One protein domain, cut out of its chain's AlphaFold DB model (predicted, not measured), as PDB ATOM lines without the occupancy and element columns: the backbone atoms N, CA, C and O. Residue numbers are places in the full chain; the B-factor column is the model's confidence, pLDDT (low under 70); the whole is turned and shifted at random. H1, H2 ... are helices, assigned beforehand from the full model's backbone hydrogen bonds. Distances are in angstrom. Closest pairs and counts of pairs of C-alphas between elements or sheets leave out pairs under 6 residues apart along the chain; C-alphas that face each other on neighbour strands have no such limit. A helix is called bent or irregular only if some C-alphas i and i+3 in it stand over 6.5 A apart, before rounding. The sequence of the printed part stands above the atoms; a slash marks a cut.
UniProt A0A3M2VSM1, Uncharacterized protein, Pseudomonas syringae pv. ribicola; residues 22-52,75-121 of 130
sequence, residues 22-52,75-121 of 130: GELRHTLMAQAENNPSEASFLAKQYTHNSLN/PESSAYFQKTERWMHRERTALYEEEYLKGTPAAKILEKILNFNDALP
ATOM      1  N   GLY A  22     233.635 169.653 201.832       89.88
ATOM      2  CA  GLY A  22     234.524 169.740 200.674       89.88
ATOM      3  C   GLY A  22     235.348 168.471 200.432       89.88
ATOM      4  O   GLY A  22     235.666 168.148 199.287       89.88
ATOM      5  N   GLU A  23     235.618 167.674 201.470       93.19
ATOM      6  CA  GLU A  23     236.342 166.399 201.337       93.19
ATOM      7  C   GLU A  23     235.515 165.336 200.592       93.19
ATOM      8  O   GLU A  23     236.069 164.402 200.010       93.19
ATOM      9  N   LEU A  24     234.188 165.498 200.530       93.25
ATOM     10  CA  LEU A  24     233.289 164.594 199.804       93.25
ATOM     11  C   LEU A  24     233.275 164.846 198.288       93.25
ATOM     12  O   LEU A  24     232.699 164.050 197.540       93.25
ATOM     13  N   ARG A  25     233.917 165.919 197.808       95.06
ATOM     14  CA  ARG A  25     233.865 166.374 196.410       95.06
ATOM     15  C   ARG A  25     234.102 165.261 195.392       95.06
ATOM     16  O   ARG A  25     233.320 165.120 194.455       95.06
ATOM     17  N   HIS A  26     235.169 164.478 195.555       95.94
ATOM     18  CA  HIS A  26     235.514 163.425 194.595       95.94
ATOM     19  C   HIS A  26     234.414 162.362 194.485       95.94
ATOM     20  O   HIS A  26     234.074 161.945 193.379       95.94
ATOM     21  N   THR A  27     233.817 161.968 195.612       96.44
ATOM     22  CA  THR A  27     232.708 161.008 195.643       96.44
ATOM     23  C   THR A  27     231.453 161.582 194.991       96.44
ATOM     24  O   THR A  27     230.835 160.905 194.172       96.44
ATOM     25  N   LEU A  28     231.106 162.837 195.294       97.44
ATOM     26  CA  LEU A  28     229.936 163.514 194.722       97.44
ATOM     27  C   LEU A  28     230.056 163.670 193.201       97.44
ATOM     28  O   LEU A  28     229.104 163.403 192.468       97.44
ATOM     29  N   MET A  29     231.237 164.065 192.717       98.25
ATOM     30  CA  MET A  29     231.485 164.208 191.284       98.25
ATOM     31  C   MET A  29     231.434 162.859 190.569       98.25
ATOM     32  O   MET A  29     230.767 162.751 189.544       98.25
ATOM     33  N   ALA A  30     232.030 161.810 191.143       98.12
ATOM     34  CA  ALA A  30     231.944 160.465 190.577       98.12
ATOM     35  C   ALA A  30     230.488 159.968 190.481       98.12
ATOM     36  O   ALA A  30     230.105 159.356 189.486       98.12
ATOM     37  N   GLN A  31     229.651 160.244 191.483       97.81
ATOM     38  CA  GLN A  31     228.223 159.908 191.443       97.81
ATOM     39  C   GLN A  31     227.489 160.658 190.323       97.81
ATOM     40  O   GLN A  31     226.758 160.044 189.543       97.81
ATOM     41  N   ALA A  32     227.719 161.968 190.206       98.12
ATOM     42  CA  ALA A  32     227.083 162.805 189.195       98.12
ATOM     43  C   ALA A  32     227.508 162.443 187.760       98.12
ATOM     44  O   ALA A  32     226.683 162.436 186.850       98.12
ATOM     45  N   GLU A  33     228.779 162.113 187.540       97.31
ATOM     46  CA  GLU A  33     229.293 161.747 186.215       97.31
ATOM     47  C   GLU A  33     228.725 160.416 185.706       97.31
ATOM     48  O   GLU A  33     228.527 160.250 184.503       97.31
ATOM     49  N   ASN A  34     228.413 159.485 186.612       97.12
ATOM     50  CA  ASN A  34     227.908 158.159 186.256       97.12
ATOM     51  C   ASN A  34     226.376 158.082 186.141       97.12
ATOM     52  O   ASN A  34     225.858 157.118 185.576       97.12
ATOM     53  N   ASN A  35     225.631 159.058 186.674       97.75
ATOM     54  CA  ASN A  35     224.169 159.020 186.693       97.75
ATOM     55  C   ASN A  35     223.552 160.427 186.528       97.75
ATOM     56  O   ASN A  35     223.589 161.226 187.464       97.75
ATOM     57  N   PRO A  36     222.896 160.729 185.389       96.19
ATOM     58  CA  PRO A  36     222.267 162.034 185.149       96.19
ATOM     59  C   PRO A  36     221.172 162.429 186.154       96.19
ATOM     60  O   PRO A  36     221.004 163.616 186.455       96.19
ATOM     61  N   SER A  37     220.422 161.456 186.686       97.81
ATOM     62  CA  SER A  37     219.408 161.710 187.718       97.81
ATOM     63  C   SER A  37     220.064 162.098 189.039       97.81
ATOM     64  O   SER A  37     219.621 163.045 189.688       97.81
ATOM     65  N   GLU A  38     221.160 161.422 189.391       98.12
ATOM     66  CA  GLU A  38     221.965 161.745 190.571       98.12
ATOM     67  C   GLU A  38     222.615 163.122 190.424       98.12
ATOM     68  O   GLU A  38     222.539 163.939 191.331       98.12
ATOM     69  N   ALA A  39     223.157 163.442 189.246       98.50
ATOM     70  CA  ALA A  39     223.706 164.763 188.958       98.50
ATOM     71  C   ALA A  39     222.677 165.881 189.165       98.50
ATOM     72  O   ALA A  39     222.977 166.905 189.776       98.50
ATOM     73  N   SER A  40     221.451 165.675 188.677       98.38
ATOM     74  CA  SER A  40     220.354 166.638 188.821       98.38
ATOM     75  C   SER A  40     219.920 166.787 190.279       98.38
ATOM     76  O   SER A  40     219.706 167.905 190.752       98.38
ATOM     77  N   PHE A  41     219.827 165.668 191.005       98.38
ATOM     78  CA  PHE A  41     219.539 165.662 192.435       98.38
ATOM     79  C   PHE A  41     220.619 166.411 193.218       98.38
ATOM     80  O   PHE A  41     220.299 167.371 193.916       98.38
ATOM     81  N   LEU A  42     221.887 166.035 193.057       98.44
ATOM     82  CA  LEU A  42     223.017 166.626 193.765       98.44
ATOM     83  C   LEU A  42     223.175 168.117 193.454       98.44
ATOM     84  O   LEU A  42     223.337 168.902 194.384       98.44
ATOM     85  N   ALA A  43     223.060 168.538 192.189       98.56
ATOM     86  CA  ALA A  43     223.128 169.957 191.830       98.56
ATOM     87  C   ALA A  43     222.068 170.776 192.584       98.56
ATOM     88  O   ALA A  43     222.383 171.809 193.178       98.56
ATOM     89  N   LYS A  44     220.823 170.286 192.637       98.06
ATOM     90  CA  LYS A  44     219.737 170.949 193.370       98.06
ATOM     91  C   LYS A  44     219.941 170.895 194.889       98.06
ATOM     92  O   LYS A  44     219.744 171.901 195.567       98.06
ATOM     93  N   GLN A  45     220.355 169.746 195.424       97.69
ATOM     94  CA  GLN A  45     220.615 169.568 196.856       97.69
ATOM     95  C   GLN A  45     221.722 170.496 197.345       97.69
ATOM     96  O   GLN A  45     221.513 171.229 198.302       97.69
ATOM     97  N   TYR A  46     222.874 170.531 196.679       97.62
ATOM     98  CA  TYR A  46     223.980 171.384 197.112       97.62
ATOM     99  C   TYR A  46     223.688 172.871 196.904       97.62
ATOM    100  O   TYR A  46     224.146 173.690 197.698       97.62
ATOM    101  N   THR A  47     222.855 173.234 195.927       97.88
ATOM    102  CA  THR A  47     222.389 174.619 195.768       97.88
ATOM    103  C   THR A  47     221.573 175.086 196.976       97.88
ATOM    104  O   THR A  47     221.809 176.182 197.485       97.88
ATOM    105  N   HIS A  48     220.646 174.259 197.465       95.00
ATOM    106  CA  HIS A  48     219.665 174.697 198.463       95.00
ATOM    107  C   HIS A  48     219.929 174.224 199.888       95.00
ATOM    108  O   HIS A  48     219.368 174.822 200.792       95.00
ATOM    109  N   ASN A  49     220.748 173.189 200.104       92.62
ATOM    110  CA  ASN A  49     220.882 172.506 201.398       92.62
ATOM    111  C   ASN A  49     222.329 172.386 201.912       92.62
ATOM    112  O   ASN A  49     222.540 171.796 202.969       92.62
ATOM    113  N   SER A  50     223.336 172.917 201.204       92.38
ATOM    114  CA  SER A  50     224.733 172.885 201.673       92.38
ATOM    115  C   SER A  50     225.136 174.180 202.388       92.38
ATOM    116  O   SER A  50     224.783 175.269 201.945       92.38
ATOM    117  N   LEU A  51     225.909 174.081 203.476       93.06
ATOM    118  CA  LEU A  51     226.366 175.223 204.291       93.06
ATOM    119  C   LEU A  51     225.239 176.141 204.826       93.06
ATOM    120  O   LEU A  51     225.422 177.352 204.927       93.06
ATOM    121  N   ASN A  52     224.076 175.581 205.171       86.81
ATOM    122  CA  ASN A  52     222.924 176.343 205.687       86.81
ATOM    123  C   ASN A  52     222.875 176.429 207.226       86.81
ATOM    124  O   ASN A  52     221.856 176.805 207.803       86.81
ATOM    125  N   PRO A  75     228.205 185.212 220.042       98.19
ATOM    126  CA  PRO A  75     227.229 186.014 219.308       98.19
ATOM    127  C   PRO A  75     227.819 186.685 218.058       98.19
ATOM    128  O   PRO A  75     227.149 186.784 217.031       98.19
ATOM    129  N   GLU A  76     229.079 187.124 218.122       98.25
ATOM    130  CA  GLU A  76     229.789 187.751 217.007       98.25
ATOM    131  C   GLU A  76     230.072 186.756 215.876       98.25
ATOM    132  O   GLU A  76     229.851 187.092 214.708       98.25
ATOM    133  N   SER A  77     230.525 185.536 216.199       98.12
ATOM    134  CA  SER A  77     230.801 184.509 215.189       98.12
ATOM    135  C   SER A  77     229.515 184.040 214.502       98.12
ATOM    136  O   SER A  77     229.465 184.005 213.270       98.12
ATOM    137  N   SER A  78     228.431 183.820 215.254       98.00
ATOM    138  CA  SER A  78     227.123 183.478 214.677       98.00
ATOM    139  C   SER A  78     226.542 184.615 213.828       98.00
ATOM    140  O   SER A  78     225.972 184.374 212.761       98.00
ATOM    141  N   ALA A  79     226.717 185.880 214.231       98.31
ATOM    142  CA  ALA A  79     226.283 187.020 213.421       98.31
ATOM    143  C   ALA A  79     227.053 187.113 212.091       98.31
ATOM    144  O   ALA A  79     226.456 187.393 211.042       98.31
ATOM    145  N   TYR A  80     228.365 186.851 212.114       98.38
ATOM    146  CA  TYR A  80     229.180 186.743 210.904       98.38
ATOM    147  C   TYR A  80     228.706 185.593 210.006       98.38
ATOM    148  O   TYR A  80     228.511 185.807 208.801       98.38
ATOM    149  N   PHE A  81     228.467 184.411 210.585       98.38
ATOM    150  CA  PHE A  81     227.980 183.244 209.858       98.38
ATOM    151  C   PHE A  81     226.673 183.558 209.134       98.38
ATOM    152  O   PHE A  81     226.619 183.479 207.912       98.38
ATOM    153  N   GLN A  82     225.654 184.029 209.854       97.94
ATOM    154  CA  GLN A  82     224.333 184.325 209.292       97.94
ATOM    155  C   GLN A  82     224.377 185.393 208.190       97.94
ATOM    156  O   GLN A  82     223.624 185.340 207.216       97.94
ATOM    157  N   LYS A  83     225.238 186.410 208.328       97.81
ATOM    158  CA  LYS A  83     225.417 187.420 207.276       97.81
ATOM    159  C   LYS A  83     225.992 186.792 206.005       97.81
ATOM    160  O   LYS A  83     225.518 187.103 204.911       97.81
ATOM    161  N   THR A  84     227.002 185.944 206.160       97.81
ATOM    162  CA  THR A  84     227.695 185.287 205.048       97.81
ATOM    163  C   THR A  84     226.810 184.225 204.399       97.81
ATOM    164  O   THR A  84     226.711 184.203 203.178       97.81
ATOM    165  N   GLU A  85     226.090 183.434 205.194       97.62
ATOM    166  CA  GLU A  85     225.149 182.394 204.762       97.62
ATOM    167  C   GLU A  85     224.034 182.967 203.878       97.62
ATOM    168  O   GLU A  85     223.835 182.485 202.765       97.62
ATOM    169  N   ARG A  86     223.397 184.077 204.277       97.00
ATOM    170  CA  ARG A  86     222.385 184.747 203.435       97.00
ATOM    171  C   ARG A  86     222.925 185.235 202.092       97.00
ATOM    172  O   ARG A  86     222.241 185.117 201.075       97.00
ATOM    173  N   TRP A  87     224.118 185.833 202.083       97.38
ATOM    174  CA  TRP A  87     224.758 186.279 200.842       97.38
ATOM    175  C   TRP A  87     225.081 185.077 199.950       97.38
ATOM    176  O   TRP A  87     224.663 185.030 198.797       97.38
ATOM    177  N   MET A  88     225.751 184.085 200.526       97.56
ATOM    178  CA  MET A  88     226.185 182.859 199.872       97.56
ATOM    179  C   MET A  88     224.998 182.112 199.247       97.56
ATOM    180  O   MET A  88     225.049 181.773 198.065       97.56
ATOM    181  N   HIS A  89     223.898 181.938 199.989       97.50
ATOM    182  CA  HIS A  89     222.688 181.275 199.502       97.50
ATOM    183  C   HIS A  89     222.109 181.981 198.268       97.50
ATOM    184  O   HIS A  89     221.719 181.323 197.298       97.50
ATOM    185  N   ARG A  90     222.072 183.321 198.275       97.56
ATOM    186  CA  ARG A  90     221.607 184.112 197.129       97.56
ATOM    187  C   ARG A  90     222.497 183.902 195.904       97.56
ATOM    188  O   ARG A  90     221.973 183.586 194.840       97.56
ATOM    189  N   GLU A  91     223.811 184.061 196.048       98.19
ATOM    190  CA  GLU A  91     224.747 183.940 194.921       98.19
ATOM    191  C   GLU A  91     224.761 182.519 194.340       98.19
ATOM    192  O   GLU A  91     224.723 182.339 193.124       98.19
ATOM    193  N   ARG A  92     224.732 181.496 195.198       98.00
ATOM    194  CA  ARG A  92     224.696 180.093 194.771       98.00
ATOM    195  C   ARG A  92     223.401 179.732 194.045       98.00
ATOM    196  O   ARG A  92     223.442 179.012 193.050       98.00
ATOM    197  N   THR A  93     222.263 180.246 194.519       98.25
ATOM    198  CA  THR A  93     220.966 180.063 193.845       98.25
ATOM    199  C   THR A  93     220.975 180.726 192.469       98.25
ATOM    200  O   THR A  93     220.599 180.087 191.490       98.25
ATOM    201  N   ALA A  94     221.486 181.958 192.369       98.50
ATOM    202  CA  ALA A  94     221.608 182.660 191.094       98.50
ATOM    203  C   ALA A  94     222.527 181.917 190.107       98.50
ATOM    204  O   ALA A  94     222.168 181.754 188.942       98.50
ATOM    205  N   LEU A  95     223.668 181.394 190.578       98.69
ATOM    206  CA  LEU A  95     224.579 180.568 189.776       98.69
ATOM    207  C   LEU A  95     223.879 179.320 189.218       98.69
ATOM    208  O   LEU A  95     224.043 178.993 188.043       98.69
ATOM    209  N   TYR A  96     223.099 178.621 190.048       98.69
ATOM    210  CA  TYR A  96     222.329 177.460 189.605       98.69
ATOM    211  C   TYR A  96     221.304 177.843 188.533       98.69
ATOM    212  O   TYR A  96     221.253 177.202 187.485       98.69
ATOM    213  N   GLU A  97     220.499 178.879 188.779       98.50
ATOM    214  CA  GLU A  97     219.443 179.322 187.861       98.50
ATOM    215  C   GLU A  97     220.012 179.765 186.511       98.50
ATOM    216  O   GLU A  97     219.509 179.357 185.462       98.50
ATOM    217  N   GLU A  98     221.097 180.541 186.524       98.69
ATOM    218  CA  GLU A  98     221.778 180.999 185.315       98.69
ATOM    219  C   GLU A  98     222.286 179.820 184.474       98.69
ATOM    220  O   GLU A  98     222.051 179.755 183.265       98.69
ATOM    221  N   GLU A  99     222.980 178.865 185.093       98.75
ATOM    222  CA  GLU A  99     223.537 177.708 184.386       98.75
ATOM    223  C   GLU A  99     222.449 176.732 183.924       98.75
ATOM    224  O   GLU A  99     222.543 176.166 182.833       98.75
ATOM    225  N   TYR A 100     221.379 176.584 184.705       98.19
ATOM    226  CA  TYR A 100     220.214 175.802 184.310       98.19
ATOM    227  C   TYR A 100     219.555 176.382 183.049       98.19
ATOM    228  O   TYR A 100     219.291 175.644 182.100       98.19
ATOM    229  N   LEU A 101     219.361 177.705 182.986       98.44
ATOM    230  CA  LEU A 101     218.787 178.386 181.818       98.44
ATOM    231  C   LEU A 101     219.681 178.308 180.571       98.44
ATOM    232  O   LEU A 101     219.166 178.256 179.456       98.44
ATOM    233  N   LYS A 102     221.008 178.250 180.742       98.44
ATOM    234  CA  LYS A 102     221.963 178.010 179.641       98.44
ATOM    235  C   LYS A 102     221.889 176.587 179.074       98.44
ATOM    236  O   LYS A 102     222.481 176.327 178.028       98.44
ATOM    237  N   GLY A 103     221.206 175.663 179.753       98.19
ATOM    238  CA  GLY A 103     221.219 174.241 179.410       98.19
ATOM    239  C   GLY A 103     222.523 173.541 179.804       98.19
ATOM    240  O   GLY A 103     222.878 172.525 179.203       98.19
ATOM    241  N   THR A 104     223.259 174.073 180.788       98.62
ATOM    242  CA  THR A 104     224.486 173.446 181.291       98.62
ATOM    243  C   THR A 104     224.169 172.050 181.855       98.62
ATOM    244  O   THR A 104     223.216 171.905 182.624       98.62
ATOM    245  N   PRO A 105     224.956 171.000 181.535       98.50
ATOM    246  CA  PRO A 105     224.744 169.670 182.103       98.50
ATOM    247  C   PRO A 105     224.773 169.682 183.636       98.50
ATOM    248  O   PRO A 105     225.659 170.293 184.233       98.50
ATOM    249  N   ALA A 106     223.864 168.952 184.288       98.62
ATOM    250  CA  ALA A 106     223.699 169.001 185.745       98.62
ATOM    251  C   ALA A 106     224.984 168.679 186.531       98.62
ATOM    252  O   ALA A 106     225.271 169.336 187.526       98.62
ATOM    253  N   ALA A 107     225.810 167.741 186.053       98.56
ATOM    254  CA  ALA A 107     227.100 167.431 186.677       98.56
ATOM    255  C   ALA A 107     228.069 168.630 186.640       98.56
ATOM    256  O   ALA A 107     228.818 168.856 187.586       98.56
ATOM    257  N   LYS A 108     228.016 169.450 185.580       98.69
ATOM    258  CA  LYS A 108     228.787 170.697 185.478       98.69
ATOM    259  C   LYS A 108     228.207 171.818 186.335       98.69
ATOM    260  O   LYS A 108     228.975 172.620 186.861       98.69
ATOM    261  N   ILE A 109     226.888 171.853 186.526       98.81
ATOM    262  CA  ILE A 109     226.266 172.742 187.518       98.81
ATOM    263  C   ILE A 109     226.747 172.359 188.922       98.81
ATOM    264  O   ILE A 109     227.251 173.222 189.633       98.81
ATOM    265  N   LEU A 110     226.692 171.074 189.296       98.81
ATOM    266  CA  LEU A 110     227.216 170.590 190.577       98.81
ATOM    267  C   LEU A 110     228.688 170.982 190.772       98.81
ATOM    268  O   LEU A 110     229.025 171.549 191.802       98.81
ATOM    269  N   GLU A 111     229.548 170.747 189.778       98.69
ATOM    270  CA  GLU A 111     230.967 171.126 189.838       98.69
ATOM    271  C   GLU A 111     231.162 172.622 190.143       98.69
ATOM    272  O   GLU A 111     231.972 172.983 190.999       98.69
ATOM    273  N   LYS A 112     230.395 173.497 189.478       98.81
ATOM    274  CA  LYS A 112     230.422 174.949 189.715       98.81
ATOM    275  C   LYS A 112     229.947 175.311 191.121       98.81
ATOM    276  O   LYS A 112     230.551 176.176 191.748       98.81
ATOM    277  N   ILE A 113     228.909 174.645 191.620       98.69
ATOM    278  CA  ILE A 113     228.388 174.849 192.976       98.69
ATOM    279  C   ILE A 113     229.420 174.428 194.030       98.69
ATOM    280  O   ILE A 113     229.671 175.176 194.972       98.69
ATOM    281  N   LEU A 114     230.071 173.276 193.850       98.31
ATOM    282  CA  LEU A 114     231.135 172.824 194.748       98.31
ATOM    283  C   LEU A 114     232.339 173.775 194.696       98.31
ATOM    284  O   LEU A 114     232.837 174.167 195.741       98.31
ATOM    285  N   ASN A 115     232.745 174.235 193.505       98.50
ATOM    286  CA  ASN A 115     233.794 175.257 193.363       98.50
ATOM    287  C   ASN A 115     233.443 176.564 194.079       98.50
ATOM    288  O   ASN A 115     234.309 177.183 194.688       98.50
ATOM    289  N   PHE A 116     232.185 176.997 193.986       98.44
ATOM    290  CA  PHE A 116     231.709 178.180 194.689       98.44
ATOM    291  C   PHE A 116     231.831 177.996 196.207       98.44
ATOM    292  O   PHE A 116     232.386 178.867 196.872       98.44
ATOM    293  N   ASN A 117     231.399 176.849 196.742       97.88
ATOM    294  CA  ASN A 117     231.533 176.538 198.166       97.88
ATOM    295  C   ASN A 117     233.013 176.486 198.610       97.88
ATOM    296  O   ASN A 117     233.382 177.095 199.614       97.88
ATOM    297  N   ASP A 118     233.874 175.833 197.823       97.25
ATOM    298  CA  ASP A 118     235.320 175.715 198.064       97.25
ATOM    299  C   ASP A 118     236.055 177.067 197.989       97.25
ATOM    300  O   ASP A 118     237.183 177.188 198.462       97.25
ATOM    301  N   ALA A 119     235.430 178.099 197.414       97.56
ATOM    302  CA  ALA A 119     235.977 179.450 197.302       97.56
ATOM    303  C   ALA A 119     235.465 180.419 198.386       97.56
ATOM    304  O   ALA A 119     235.928 181.560 198.448       97.56
ATOM    305  N   LEU A 120     234.532 179.996 199.251       98.06
ATOM    306  CA  LEU A 120     234.015 180.828 200.346       98.06
ATOM    307  C   LEU A 120     235.110 181.178 201.364       98.06
ATOM    308  O   LEU A 120     236.095 180.450 201.454       98.06
ATOM    309  N   PRO A 121     234.956 182.245 202.170       98.00
ATOM    310  CA  PRO A 121     235.933 182.584 203.202       98.00
ATOM    311  C   PRO A 121     236.226 181.398 204.130       98.00
ATOM    312  O   PRO A 121     235.295 180.743 204.596       98.00
TER     313      PRO A 121
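AT A GLANCE: This is residues 22 to 52 and 75 to 121 of the 130 residues of an uncharacterized protein of Pseudomonas syringae pv. ribicola (UniProt A0A3M2VSM1). Four helices make an up-and-down bundle, each running against the one before it: H2 and H4 lie side by side in the middle, with H1 along one edge of the pair and the long H3 along the other. H3 makes the longest axis, and residues 75 to 80 of it stick out past the rest. The printed part has 78 residues with four named helices, H1, H2, H3 and H4 in order along the chain, which hold 67 of these residues, and no named strand; the class is all helix. It is compact, with a radius of gyration of the C-alphas of 13.1 A, yet elongated, spanning 43 by 27 by 17 A.

HOW THE PARTS SIT: Start with H1, residues 22 to 34, and H2, residues 36 to 49: this helical hairpin touches through residues 28 to 33 and 38 to 42 alone, closest at C-alphas 32 and 39, 3.9 A apart. H4, residues 106 to 118, touches H2 at a shallow tilt of 32 degrees, the same way, closest at C-alphas 43 and 110, 4.3 A. H4 also touches H1, opposite ways at 6 degrees, a shallow tilt, with C-alphas 32 and 107 closest at 5.3 A. H3, residues 75 to 101, touches H2 through its residues 89 to 96 alone, closest at C-alphas 47 and 93, 5.9 A; the shallow tilt of 34 degrees is only just short of steep. H3 and H4 form a helical hairpin, closest at C-alphas 99 and 109, 6.5 A, while H1 and H3 are apart. In H2, H3 and H4 every O i to N i+4 pair is within hydrogen-bond range; in H1, 7 of 9 are.

IN THESE COORDINATES: Find C-alpha 22 at (234.524, 169.740, 200.674); H1 runs 19.6 A to Asn 34, and is irregular, with C-alphas 23 and 26 7.4 A apart. H2 runs 19.4 A from Pro 36 to Asn 49. H3 runs 39.2 A from C-alpha 75 at (227.229, 186.014, 219.308) to Leu 101. H4 runs 18.2 A from Ala 106 to C-alpha 118 at (235.320, 175.715, 198.064).

THE WHOLE: Look for the two C-alphas farthest apart, those of Asn 34 and Pro 75, at 43.2 A. Residues 53 to 74 are not printed, and C-alphas 52 and 75 stand 17.3 A apart across this cut in the link from H2 to H3. The links H1 to H2 and H3 to H4 are tight. Mean pLDDT of the printed part is 97.4, and no printed residue is under 70.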